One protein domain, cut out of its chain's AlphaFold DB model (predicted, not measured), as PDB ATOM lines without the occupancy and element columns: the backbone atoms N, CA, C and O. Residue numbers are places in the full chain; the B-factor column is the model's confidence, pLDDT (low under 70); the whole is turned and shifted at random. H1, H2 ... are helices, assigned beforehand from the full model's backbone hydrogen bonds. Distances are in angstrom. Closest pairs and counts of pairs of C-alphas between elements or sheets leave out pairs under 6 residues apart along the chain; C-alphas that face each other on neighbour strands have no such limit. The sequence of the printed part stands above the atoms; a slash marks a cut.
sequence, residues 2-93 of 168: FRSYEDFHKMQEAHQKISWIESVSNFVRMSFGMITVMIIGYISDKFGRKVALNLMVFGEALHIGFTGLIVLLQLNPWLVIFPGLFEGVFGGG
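What this domain is: This is residues 2 to 93 of the 168 residues of an uncharacterized protein of Trichobilharzia regenti (UniProt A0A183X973). One long helix, H1, sticks out with residues 2 to 17 as a free arm; beyond it H2 folds back and H3 folds again into the space between H1 and H2, an up-and-down bundle of three. The 92 printed residues, all helix in class, hold H1, H2 and H3 in that order and no named strand. The whole is loose, radius of gyration of the C-alphas 17.5 A, spanning 65 by 25 by 15 A.

Where its parts are: H1, residues 2 to 47, runs 64.2 A from C-alpha 2 at (159.230, 201.924, 261.131), with a kink of 32 degrees near residue 37. H2, residues 49 to 72, spans 34.7 A. H3, residues 77 to 90, spans 21.6 A and ends at C-alpha 90 (206.643, 212.514, 269.339).

How they stand to each other: H1, with residues 21 to 36 alone, touches H3, the same way at a shallow tilt of 16 degrees; their closest C-alphas, Gly 33 and Gly 88, are 4.3 A apart. In the hairpin of H1 and H2, residues 40 to 44 alone touch residues 50 to 52 alone, closest C-alphas Ser 44 and Ala 52, 5.1 A. H2 and H3, also a hairpin, touch at a shallow tilt of 6 degrees, closest C-alphas His 63 and Pro 83, 5.4 A. Every O i to N i+4 pair is within hydrogen-bond range in H2, 40 of 42 in H1 and 7 of 10 in H3.

The domain as a whole: The printed part has no cut, and both links are tight. Its mean pLDDT is 71.5; residues 2 to 12 and 83 to 93 are among those under 70.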
ATOM      1  N   PHE A   2     158.332 201.204 262.064       52.94
ATOM      2  CA  PHE A   2     159.230 201.924 261.131       52.94
ATOM      3  C   PHE A   2     160.253 202.878 261.780       52.94
ATOM      4  O   PHE A   2     161.387 202.959 261.322       52.94
ATOM      5  N   ARG A   3     159.900 203.530 262.895       55.19
ATOM      6  CA  ARG A   3     160.783 204.487 263.587       55.19
ATOM      7  C   ARG A   3     162.073 203.852 264.137       55.19
ATOM      8  O   ARG A   3     163.132 204.448 264.050       55.19
ATOM      9  N   SER A   4     162.004 202.596 264.588       60.62
ATOM     10  CA  SER A   4     163.176 201.857 265.085       60.62
ATOM     11  C   SER A   4     164.153 201.446 263.977       60.62
ATOM     12  O   SER A   4     165.319 201.200 264.270       60.62
ATOM     13  N   TYR A   5     163.689 201.341 262.726       60.22
ATOM     14  CA  TYR A   5     164.522 200.951 261.585       60.22
ATOM     15  C   TYR A   5     165.295 202.154 261.024       60.22
ATOM     16  O   TYR A   5     166.485 202.044 260.742       60.22
ATOM     17  N   GLU A   6     164.651 203.327 260.944       67.31
ATOM     18  CA  GLU A   6     165.327 204.585 260.590       67.31
ATOM     19  C   GLU A   6     166.389 204.988 261.619       67.31
ATOM     20  O   GLU A   6     167.475 205.425 261.235       67.31
ATOM     21  N   ASP A   7     166.109 204.818 262.915       67.62
ATOM     22  CA  ASP A   7     167.076 205.123 263.974       67.62
ATOM     23  C   ASP A   7     168.281 204.167 263.928       67.62
ATOM     24  O   ASP A   7     169.422 204.613 264.047       67.62
ATOM     25  N   PHE A   8     168.061 202.875 263.654       69.81
ATOM     26  CA  PHE A   8     169.141 201.899 263.472       69.81
ATOM     27  C   PHE A   8     170.035 202.244 262.269       69.81
ATOM     28  O   PHE A   8     171.261 202.234 262.388       69.81
ATOM     29  N   HIS A   9     169.438 202.623 261.134       69.38
ATOM     30  CA  HIS A   9     170.182 203.004 259.929       69.38
ATOM     31  C   HIS A   9     171.005 204.285 260.142       69.38
ATOM     32  O   HIS A   9     172.185 204.336 259.796       69.38
ATOM     33  N   LYS A  10     170.426 205.302 260.798       67.81
ATOM     34  CA  LYS A  10     171.138 206.542 261.156       67.81
ATOM     35  C   LYS A  10     172.296 206.290 262.121       67.81
ATOM     36  O   LYS A  10     173.363 206.882 261.963       67.81
ATOM     37  N   MET A  11     172.114 205.401 263.101       64.06
ATOM     38  CA  MET A  11     173.187 205.011 264.019       64.06
ATOM     39  C   MET A  11     174.306 204.261 263.294       64.06
ATOM     40  O   MET A  11     175.475 204.524 263.571       64.06
ATOM     41  N   GLN A  12     173.976 203.383 262.346       69.19
ATOM     42  CA  GLN A  12     174.960 202.645 261.555       69.19
ATOM     43  C   GLN A  12     175.769 203.572 260.637       69.19
ATOM     44  O   GLN A  12     176.994 203.466 260.595       69.19
ATOM     45  N   GLU A  13     175.127 204.541 259.979       70.62
ATOM     46  CA  GLU A  13     175.815 205.562 259.179       70.62
ATOM     47  C   GLU A  13     176.737 206.448 260.027       70.62
ATOM     48  O   GLU A  13     177.844 206.785 259.601       70.62
ATOM     49  N   ALA A  14     176.304 206.825 261.234       67.56
ATOM     50  CA  ALA A  14     177.131 207.583 262.169       67.56
ATOM     51  C   ALA A  14     178.346 206.764 262.632       67.56
ATOM     52  O   ALA A  14     179.469 207.265 262.583       67.56
ATOM     53  N   HIS A  15     178.152 205.491 262.990       65.31
ATOM     54  CA  HIS A  15     179.246 204.586 263.353       65.31
ATOM     55  C   HIS A  15     180.211 204.364 262.191       65.31
ATOM     56  O   HIS A  15     181.419 204.352 262.400       65.31
ATOM     57  N   GLN A  16     179.710 204.245 260.961       71.44
ATOM     58  CA  GLN A  16     180.547 204.059 259.781       71.44
ATOM     59  C   GLN A  16     181.394 205.302 259.482       71.44
ATOM     60  O   GLN A  16     182.574 205.177 259.165       71.44
ATOM     61  N   LYS A  17     180.831 206.506 259.640       73.25
ATOM     62  CA  LYS A  17     181.577 207.768 259.503       73.25
ATOM     63  C   LYS A  17     182.641 207.917 260.590       73.25
ATOM     64  O   LYS A  17     183.771 208.281 260.274       73.25
ATOM     65  N   ILE A  18     182.307 207.601 261.842       72.31
ATOM     66  CA  ILE A  18     183.253 207.643 262.967       72.31
ATOM     67  C   ILE A  18     184.373 206.618 262.756       72.31
ATOM     68  O   ILE A  18     185.542 206.979 262.821       72.31
ATOM     69  N   SER A  19     184.029 205.379 262.399       72.25
ATOM     70  CA  SER A  19     184.988 204.303 262.131       72.25
ATOM     71  C   SER A  19     185.898 204.613 260.940       72.25
ATOM     72  O   SER A  19     187.086 204.293 260.972       72.25
ATOM     73  N   TRP A  20     185.381 205.278 259.903       75.12
ATOM     74  CA  TRP A  20     186.190 205.726 258.769       75.12
ATOM     75  C   TRP A  20     187.203 206.797 259.182       75.12
ATOM     76  O   TRP A  20     188.387 206.678 258.872       75.12
ATOM     77  N   ILE A  21     186.758 207.819 259.920       73.44
ATOM     78  CA  ILE A  21     187.633 208.888 260.427       73.44
ATOM     79  C   ILE A  21     188.694 208.304 261.366       73.44
ATOM     80  O   ILE A  21     189.872 208.641 261.252       73.44
ATOM     81  N   GLU A  22     188.300 207.387 262.245       75.50
ATOM     82  CA  GLU A  22     189.204 206.686 263.153       75.50
ATOM     83  C   GLU A  22     190.227 205.834 262.392       75.50
ATOM     84  O   GLU A  22     191.417 205.892 262.688       75.50
ATOM     85  N   SER A  23     189.798 205.103 261.359       79.00
ATOM     86  CA  SER A  23     190.686 204.276 260.532       79.00
ATOM     87  C   SER A  23     191.714 205.114 259.775       79.00
ATOM     88  O   SER A  23     192.897 204.773 259.757       79.00
ATOM     89  N   VAL A  24     191.290 206.236 259.185       78.75
ATOM     90  CA  VAL A  24     192.193 207.169 258.494       78.75
ATOM     91  C   VAL A  24     193.169 207.805 259.484       78.75
ATOM     92  O   VAL A  24     194.368 207.852 259.213       78.75
ATOM     93  N   SER A  25     192.683 208.232 260.651       72.56
ATOM     94  CA  SER A  25     193.526 208.773 261.723       72.56
ATOM     95  C   SER A  25     194.572 207.750 262.181       72.56
ATOM     96  O   SER A  25     195.763 208.056 262.245       72.56
ATOM     97  N   ASN A  26     194.157 206.497 262.390       75.94
ATOM     98  CA  ASN A  26     195.042 205.399 262.767       75.94
ATOM     99  C   ASN A  26     196.093 205.102 261.695       75.94
ATOM    100  O   ASN A  26     197.257 204.906 262.031       75.94
ATOM    101  N   PHE A  27     195.717 205.113 260.417       80.94
ATOM    102  CA  PHE A  27     196.648 204.884 259.313       80.94
ATOM    103  C   PHE A  27     197.721 205.976 259.219       80.94
ATOM    104  O   PHE A  27     198.915 205.678 259.106       80.94
ATOM    105  N   VAL A  28     197.306 207.244 259.305       77.44
ATOM    106  CA  VAL A  28     198.217 208.396 259.302       77.44
ATOM    107  C   VAL A  28     199.151 208.319 260.505       77.44
ATOM    108  O   VAL A  28     200.370 208.385 260.344       77.44
ATOM    109  N   ARG A  29     198.597 208.080 261.695       73.94
ATOM    110  CA  ARG A  29     199.362 207.913 262.932       73.94
ATOM    111  C   ARG A  29     200.405 206.805 262.820       73.94
ATOM    112  O   ARG A  29     201.561 207.024 263.168       73.94
ATOM    113  N   MET A  30     200.027 205.639 262.304       77.19
ATOM    114  CA  MET A  30     200.926 204.489 262.181       77.19
ATOM    115  C   MET A  30     202.038 204.746 261.153       77.19
ATOM    116  O   MET A  30     203.190 204.382 261.384       77.19
ATOM    117  N   SER A  31     201.723 205.455 260.064       80.88
ATOM    118  CA  SER A  31     202.696 205.843 259.035       80.88
ATOM    119  C   SER A  31     203.742 206.827 259.571       80.88
ATOM    120  O   SER A  31     204.941 206.587 259.437       80.88
ATOM    121  N   PHE A  32     203.308 207.906 260.232       79.31
ATOM    122  CA  PHE A  32     204.226 208.865 260.856       79.31
ATOM    123  C   PHE A  32     204.993 208.244 262.025       79.31
ATOM    124  O   PHE A  32     206.194 208.474 262.154       79.31
ATOM    125  N   GLY A  33     204.330 207.396 262.812       73.94
ATOM    126  CA  GLY A  33     204.921 206.701 263.946       73.94
ATOM    127  C   GLY A  33     206.083 205.782 263.576       73.94
ATOM    128  O   GLY A  33     207.086 205.738 264.284       73.94
ATOM    129  N   MET A  34     205.991 205.093 262.435       75.38
ATOM    130  CA  MET A  34     207.081 204.255 261.921       75.38
ATOM    131  C   MET A  34     208.308 205.083 261.509       75.38
ATOM    132  O   MET A  34     209.447 204.666 261.716       75.38
ATOM    133  N   ILE A  35     208.094 206.276 260.952       79.12
ATOM    134  CA  ILE A  35     209.190 207.174 260.564       79.12
ATOM    135  C   ILE A  35     209.863 207.752 261.815       79.12
ATOM    136  O   ILE A  35     211.093 207.784 261.912       79.12
ATOM    137  N   THR A  36     209.080 208.175 262.803       73.88
ATOM    138  CA  THR A  36     209.610 208.803 264.017       73.88
ATOM    139  C   THR A  36     210.236 207.820 264.988       73.88
ATOM    140  O   THR A  36     211.250 208.174 265.588       73.88
ATOM    141  N   VAL A  37     209.755 206.576 265.098       74.38
ATOM    142  CA  VAL A  37     210.452 205.556 265.905       74.38
ATOM    143  C   VAL A  37     211.858 205.293 265.377       74.38
ATOM    144  O   VAL A  37     212.776 205.087 266.169       74.38
ATOM    145  N   MET A  38     212.072 205.377 264.060       73.19
ATOM    146  CA  MET A  38     213.403 205.225 263.472       73.19
ATOM    147  C   MET A  38     214.329 206.386 263.867       73.19
ATOM    148  O   MET A  38     215.471 206.166 264.272       73.19
ATOM    149  N   ILE A  39     213.818 207.622 263.829       76.25
ATOM    150  CA  ILE A  39     214.557 208.825 264.248       76.25
ATOM    151  C   ILE A  39     214.862 208.785 265.750       76.25
ATOM    152  O   ILE A  39     215.979 209.087 266.173       76.25
ATOM    153  N   ILE A  40     213.894 208.386 266.574       72.25
ATOM    154  CA  ILE A  40     214.086 208.350 268.023       72.25
ATOM    155  C   ILE A  40     214.934 207.152 268.435       72.25
ATOM    156  O   ILE A  40     215.689 207.267 269.390       72.25
ATOM    157  N   GLY A  41     214.901 206.040 267.698       70.69
ATOM    158  CA  GLY A  41     215.867 204.953 267.851       70.69
ATOM    159  C   GLY A  41     217.302 205.461 267.693       70.69
ATOM    160  O   GLY A  41     218.139 205.224 268.561       70.69
ATOM    161  N   TYR A  42     217.555 206.274 266.662       71.88
ATOM    162  CA  TYR A  42     218.858 206.911 266.451       71.88
ATOM    163  C   TYR A  42     219.245 207.887 267.579       71.88
ATOM    164  O   TYR A  42     220.390 207.904 268.032       71.88
ATOM    165  N   ILE A  43     218.295 208.691 268.068       70.19
ATOM    166  CA  ILE A  43     218.516 209.600 269.207       70.19
ATOM    167  C   ILE A  43     218.757 208.820 270.506       70.19
ATOM    168  O   ILE A  43     219.634 209.192 271.283       70.19
ATOM    169  N   SER A  44     218.024 207.731 270.729       67.19
ATOM    170  CA  SER A  44     218.125 206.845 271.896       67.19
ATOM    171  C   SER A  44     219.508 206.215 272.009       67.19
ATOM    172  O   SER A  44     220.071 206.143 273.104       67.19
ATOM    173  N   ASP A  45     220.100 205.852 270.870       68.44
ATOM    174  CA  ASP A  45     221.454 205.309 270.819       68.44
ATOM    175  C   ASP A  45     222.540 206.371 271.108       68.44
ATOM    176  O   ASP A  45     223.610 206.016 271.599       68.44
ATOM    177  N   LYS A  46     222.279 207.674 270.888       73.00
ATOM    178  CA  LYS A  46     223.233 208.772 271.180       73.00
ATOM    179  C   LYS A  46     223.061 209.441 272.549       73.00
ATOM    180  O   LYS A  46     224.058 209.753 273.193       73.00
ATOM    181  N   PHE A  47     221.828 209.703 272.981       65.62
ATOM    182  CA  PHE A  47     221.504 210.433 274.221       65.62
ATOM    183  C   PHE A  47     221.198 209.513 275.412       65.62
ATOM    184  O   PHE A  47     221.024 209.983 276.538       65.62
ATOM    185  N   GLY A  48     221.164 208.199 275.180       68.00
ATOM    186  CA  GLY A  48     220.910 207.185 276.192       68.00
ATOM    187  C   GLY A  48     219.446 206.745 276.241       68.00
ATOM    188  O   GLY A  48     218.513 207.552 276.252       68.00
ATOM    189  N   ARG A  49     219.250 205.425 276.366       70.50
ATOM    190  CA  ARG A  49     217.934 204.758 276.322       70.50
ATOM    191  C   ARG A  49     216.905 205.276 277.318       70.50
ATOM    192  O   ARG A  49     215.719 205.259 277.022       70.50
ATOM    193  N   LYS A  50     217.341 205.761 278.485       71.19
ATOM    194  CA  LYS A  50     216.438 206.287 279.522       71.19
ATOM    195  C   LYS A  50     215.781 207.611 279.120       71.19
ATOM    196  O   LYS A  50     214.627 207.838 279.463       71.19
ATOM    197  N   VAL A  51     216.501 208.472 278.398       72.88
ATOM    198  CA  VAL A  51     215.996 209.791 277.981       72.88
ATOM    199  C   VAL A  51     214.967 209.633 276.865       72.88
ATOM    200  O   VAL A  51     213.913 210.261 276.917       72.88
ATOM    201  N   ALA A  52     215.231 208.737 275.910       74.00
ATOM    202  CA  ALA A  52     214.286 208.416 274.846       74.00
ATOM    203  C   ALA A  52     212.973 207.832 275.393       74.00
ATOM    204  O   ALA A  52     211.898 208.272 274.990       74.00
ATOM    205  N   LEU A  53     213.063 206.931 276.378       73.31
ATOM    206  CA  LEU A  53     211.893 206.339 277.029       73.31
ATOM    207  C   LEU A  53     211.038 207.389 277.748       73.31
ATOM    208  O   LEU A  53     209.824 207.418 277.572       73.31
ATOM    209  N   ASN A  54     211.666 208.284 278.517       75.31
ATOM    210  CA  ASN A  54     210.947 209.347 279.225       75.31
ATOM    211  C   ASN A  54     210.283 210.342 278.264       75.31
ATOM    212  O   ASN A  54     209.158 210.769 278.516       75.31
ATOM    213  N   LEU A  55     210.955 210.690 277.162       77.00
ATOM    214  CA  LEU A  55     210.397 211.578 276.144       77.00
ATOM    215  C   LEU A  55     209.161 210.956 275.479       77.00
ATOM    216  O   LEU A  55     208.154 211.640 275.311       77.00
ATOM    217  N   MET A  56     209.211 209.660 275.162       75.69
ATOM    218  CA  MET A  56     208.068 208.955 274.578       75.69
ATOM    219  C   MET A  56     206.894 208.835 275.549       75.69
ATOM    220  O   MET A  56     205.763 209.123 275.174       75.69
ATOM    221  N   VAL A  57     207.151 208.464 276.808       77.06
ATOM    222  CA  VAL A  57     206.097 208.375 277.835       77.06
ATOM    223  C   VAL A  57     205.438 209.738 278.064       77.06
ATOM    224  O   VAL A  57     204.222 209.814 278.219       77.06
ATOM    225  N   PHE A  58     206.216 210.822 278.045       81.06
ATOM    226  CA  PHE A  58     205.686 212.179 278.165       81.06
ATOM    227  C   PHE A  58     204.819 212.582 276.964       81.06
ATOM    228  O   PHE A  58     203.732 213.129 277.156       81.06
ATOM    229  N   GLY A  59     205.265 212.278 275.740       75.12
ATOM    230  CA  GLY A  59     204.482 212.515 274.523       75.12
ATOM    231  C   GLY A  59     203.138 211.786 274.551       75.12
ATOM    232  O   GLY A  59     202.106 212.372 274.226       75.12
ATOM    233  N   GLU A  60     203.134 210.554 275.053       74.62
ATOM    234  CA  GLU A  60     201.922 209.747 275.132       74.62
ATOM    235  C   GLU A  60     200.960 210.187 276.234       74.62
ATOM    236  O   GLU A  60     199.744 210.217 276.037       74.62
ATOM    237  N   ALA A  61     201.491 210.612 277.381       79.56
ATOM    238  CA  ALA A  61     200.687 211.212 278.437       79.56
ATOM    239  C   ALA A  61     199.995 212.500 277.956       79.56
ATOM    240  O   ALA A  61     198.816 212.713 278.244       79.56
ATOM    241  N   LEU A  62     200.702 213.337 277.184       78.75
ATOM    242  CA  LEU A  62     200.114 214.521 276.558       78.75
ATOM    243  C   LEU A  62     199.036 214.147 275.540       78.75
ATOM    244  O   LEU A  62     197.967 214.753 275.557       78.75
ATOM    245  N   HIS A  63     199.280 213.142 274.697       77.88
ATOM    246  CA  HIS A  63     198.294 212.665 273.730       77.88
ATOM    247  C   HIS A  63     196.989 212.222 274.411       77.88
ATOM    248  O   HIS A  63     195.909 212.699 274.055       77.88
ATOM    249  N   ILE A  64     197.086 211.368 275.435       77.12
ATOM    250  CA  ILE A  64     195.927 210.895 276.205       77.12
ATOM    251  C   ILE A  64     195.219 212.072 276.887       77.12
ATOM    252  O   ILE A  64     193.990 212.144 276.867       77.12
ATOM    253  N   GLY A  65     195.980 213.018 277.446       80.06
ATOM    254  CA  GLY A  65     195.439 214.221 278.077       80.06
ATOM    255  C   GLY A  65     194.641 215.098 277.109       80.06
ATOM    256  O   GLY A  65     193.501 215.456 277.403       80.06
ATOM    257  N   PHE A  66     195.200 215.409 275.935       79.69
ATOM    258  CA  PHE A  66     194.523 216.221 274.920       79.69
ATOM    259  C   PHE A  66     193.299 215.517 274.336       79.69
ATOM    260  O   PHE A  66     192.246 216.139 274.207       79.69
ATOM    261  N   THR A  67     193.399 214.223 274.035       74.56
ATOM    262  CA  THR A  67     192.262 213.437 273.541       74.56
ATOM    263  C   THR A  67     191.149 213.357 274.588       74.56
ATOM    264  O   THR A  67     189.984 213.579 274.259       74.56
ATOM    265  N   GLY A  68     191.487 213.147 275.864       74.06
ATOM    266  CA  GLY A  68     190.523 213.182 276.965       74.06
ATOM    267  C   GLY A  68     189.839 214.542 277.117       74.06
ATOM    268  O   GLY A  68     188.624 214.604 277.297       74.06
ATOM    269  N   LEU A  69     190.591 215.636 276.975       79.00
ATOM    270  CA  LEU A  69     190.058 216.997 277.032       79.00
ATOM    271  C   LEU A  69     189.078 217.290 275.880       79.00
ATOM    272  O   LEU A  69     188.015 217.861 276.115       79.00
ATOM    273  N   ILE A  70     189.404 216.863 274.654       77.38
ATOM    274  CA  ILE A  70     188.540 217.010 273.467       77.38
ATOM    275  C   ILE A  70     187.212 216.272 273.664       77.38
ATOM    276  O   ILE A  70     186.153 216.820 273.354       77.38
ATOM    277  N   VAL A  71     187.268 215.049 274.203       71.50
ATOM    278  CA  VAL A  71     186.080 214.230 274.481       71.50
ATOM    279  C   VAL A  71     185.229 214.843 275.597       71.50
ATOM    280  O   VAL A  71     184.012 214.932 275.447       71.50
ATOM    281  N   LEU A  72     185.845 215.312 276.689       73.38
ATOM    282  CA  LEU A  72     185.131 215.931 277.816       73.38
ATOM    283  C   LEU A  72     184.399 217.219 277.424       73.38
ATOM    284  O   LEU A  72     183.298 217.470 277.903       73.38
ATOM    285  N   LEU A  73     184.995 218.026 276.550       74.69
ATOM    286  CA  LEU A  73     184.417 219.287 276.090       74.69
ATOM    287  C   LEU A  73     183.466 219.118 274.879       74.69
ATOM    288  O   LEU A  73     182.999 220.118 274.341       74.69
ATOM    289  N   GLN A  74     183.193 217.880 274.437       65.94
ATOM    290  CA  GLN A  74     182.368 217.553 273.260       65.94
ATOM    291  C   GLN A  74     182.737 218.347 271.992       65.94
ATOM    292  O   GLN A  74     181.869 218.811 271.248       65.94
ATOM    293  N   LEU A  75     184.036 218.524 271.729       61.50
ATOM    294  CA  LEU A  75     184.488 219.221 270.523       61.50
ATOM    295  C   LEU A  75     184.289 218.368 269.265       61.50
ATOM    296  O   LEU A  75     184.114 217.152 269.306       61.50
ATOM    297  N   ASN A  76     184.355 219.045 268.117       71.44
ATOM    298  CA  ASN A  76     184.239 218.440 266.798       71.44
ATOM    299  C   ASN A  76     185.167 217.204 266.657       71.44
ATOM    300  O   ASN A  76     186.375 217.350 266.850       71.44
ATOM    301  N   PRO A  77     184.654 216.019 266.268       63.53
ATOM    302  CA  PRO A  77     185.434 214.776 266.160       63.53
ATOM    303  C   PRO A  77     186.650 214.859 265.223       63.53
ATOM    304  O   PRO A  77     187.597 214.091 265.370       63.53
ATOM    305  N   TRP A  78     186.686 215.830 264.307       63.41
ATOM    306  CA  TRP A  78     187.860 216.111 263.474       63.41
ATOM    307  C   TRP A  78     189.092 216.587 264.266       63.41
ATOM    308  O   TRP A  78     190.218 216.415 263.807       63.41
ATOM    309  N   LEU A  79     188.910 217.138 265.472       68.81
ATOM    310  CA  LEU A  79     190.014 217.584 266.332       68.81
ATOM    311  C   LEU A  79     190.830 216.433 266.919       68.81
ATOM    312  O   LEU A  79     191.952 216.677 267.339       68.81
ATOM    313  N   VAL A  80     190.329 215.194 266.898       67.31
ATOM    314  CA  VAL A  80     191.055 214.003 267.386       67.31
ATOM    315  C   VAL A  80     192.252 213.651 266.486       67.31
ATOM    316  O   VAL A  80     193.205 213.010 266.923       67.31
ATOM    317  N   ILE A  81     192.262 214.146 265.245       67.88
ATOM    318  CA  ILE A  81     193.374 213.963 264.302       67.88
ATOM    319  C   ILE A  81     194.616 214.759 264.744       67.88
ATOM    320  O   ILE A  81     195.741 214.313 264.528       67.88
ATOM    321  N   PHE A  82     194.439 215.914 265.401       72.88
ATOM    322  CA  PHE A  82     195.552 216.746 265.875       72.88
ATOM    323  C   PHE A  82     196.411 216.039 266.938       72.88
ATOM    324  O   PHE A  82     197.619 215.922 266.727       72.88
ATOM    325  N   PRO A  83     195.836 215.526 268.043       69.06
ATOM    326  CA  PRO A  83     196.560 214.710 269.010       69.06
ATOM    327  C   PRO A  83     197.237 213.497 268.359       69.06
ATOM    328  O   PRO A  83     198.405 213.244 268.644       69.06
ATOM    329  N   GLY A  84     196.555 212.796 267.445       65.38
ATOM    330  CA  GLY A  84     197.108 211.616 266.768       65.38
ATOM    331  C   GLY A  84     198.318 211.921 265.873       65.38
ATOM    332  O   GLY A  84     199.243 211.114 265.774       65.38
ATOM    333  N   LEU A  85     198.362 213.111 265.262       69.50
ATOM    334  CA  LEU A  85     199.548 213.607 264.558       69.50
ATOM    335  C   LEU A  85     200.690 213.917 265.528       69.50
ATOM    336  O   LEU A  85     201.832 213.564 265.248       69.50
ATOM    337  N   PHE A  86     200.400 214.533 266.676       67.56
ATOM    338  CA  PHE A  86     201.410 214.794 267.702       67.56
ATOM    339  C   PHE A  86     201.994 213.503 268.285       67.56
ATOM    340  O   PHE A  86     203.210 213.410 268.408       67.56
ATOM    341  N   GLU A  87     201.178 212.486 268.561       67.00
ATOM    342  CA  GLU A  87     201.638 211.141 268.944       67.00
ATOM    343  C   GLU A  87     202.538 210.525 267.858       67.00
ATOM    344  O   GLU A  87     203.637 210.029 268.132       67.00
ATOM    345  N   GLY A  88     202.109 210.620 266.594       65.44
ATOM    346  CA  GLY A  88     202.903 210.197 265.444       65.44
ATOM    347  C   GLY A  88     204.251 210.920 265.353       65.44
ATOM    348  O   GLY A  88     205.243 210.295 264.995       65.44
ATOM    349  N   VAL A  89     204.320 212.203 265.724       66.19
ATOM    350  CA  VAL A  89     205.541 213.027 265.670       66.19
ATOM    351  C   VAL A  89     206.457 212.815 266.886       66.19
ATOM    352  O   VAL A  89     207.677 212.750 266.737       66.19
ATOM    353  N   PHE A  90     205.892 212.671 268.086       64.00
ATOM    354  CA  PHE A  90     206.643 212.514 269.339       64.00
ATOM    355  C   PHE A  90     207.059 211.077 269.648       64.00
ATOM    356  O   PHE A  90     207.802 210.844 270.603       64.00
ATOM    357  N   GLY A  91     206.681 210.130 268.792       59.94
ATOM    358  CA  GLY A  91     207.454 208.912 268.654       59.94
ATOM    359  C   GLY A  91     206.704 207.650 268.335       59.94
ATOM    360  O   GLY A  91     207.211 206.598 268.691       59.94
ATOM    361  N   GLY A  92     205.559 207.716 267.662       64.94
ATOM    362  CA  GLY A  92     204.881 206.519 267.158       64.94
ATOM    363  C   GLY A  92     204.124 205.727 268.217       64.94
ATOM    364  O   GLY A  92     203.820 204.552 268.005       64.94
ATOM    365  N   GLY A  93     203.827 206.388 269.331       68.06
ATOM    366  CA  GLY A  93     202.933 205.918 270.374       68.06
ATOM    367  C   GLY A  93     203.390 204.672 271.138       68.06
ATOM    368  O   GLY A  93     204.575 204.321 271.171       68.06
TER     369      GLY A  93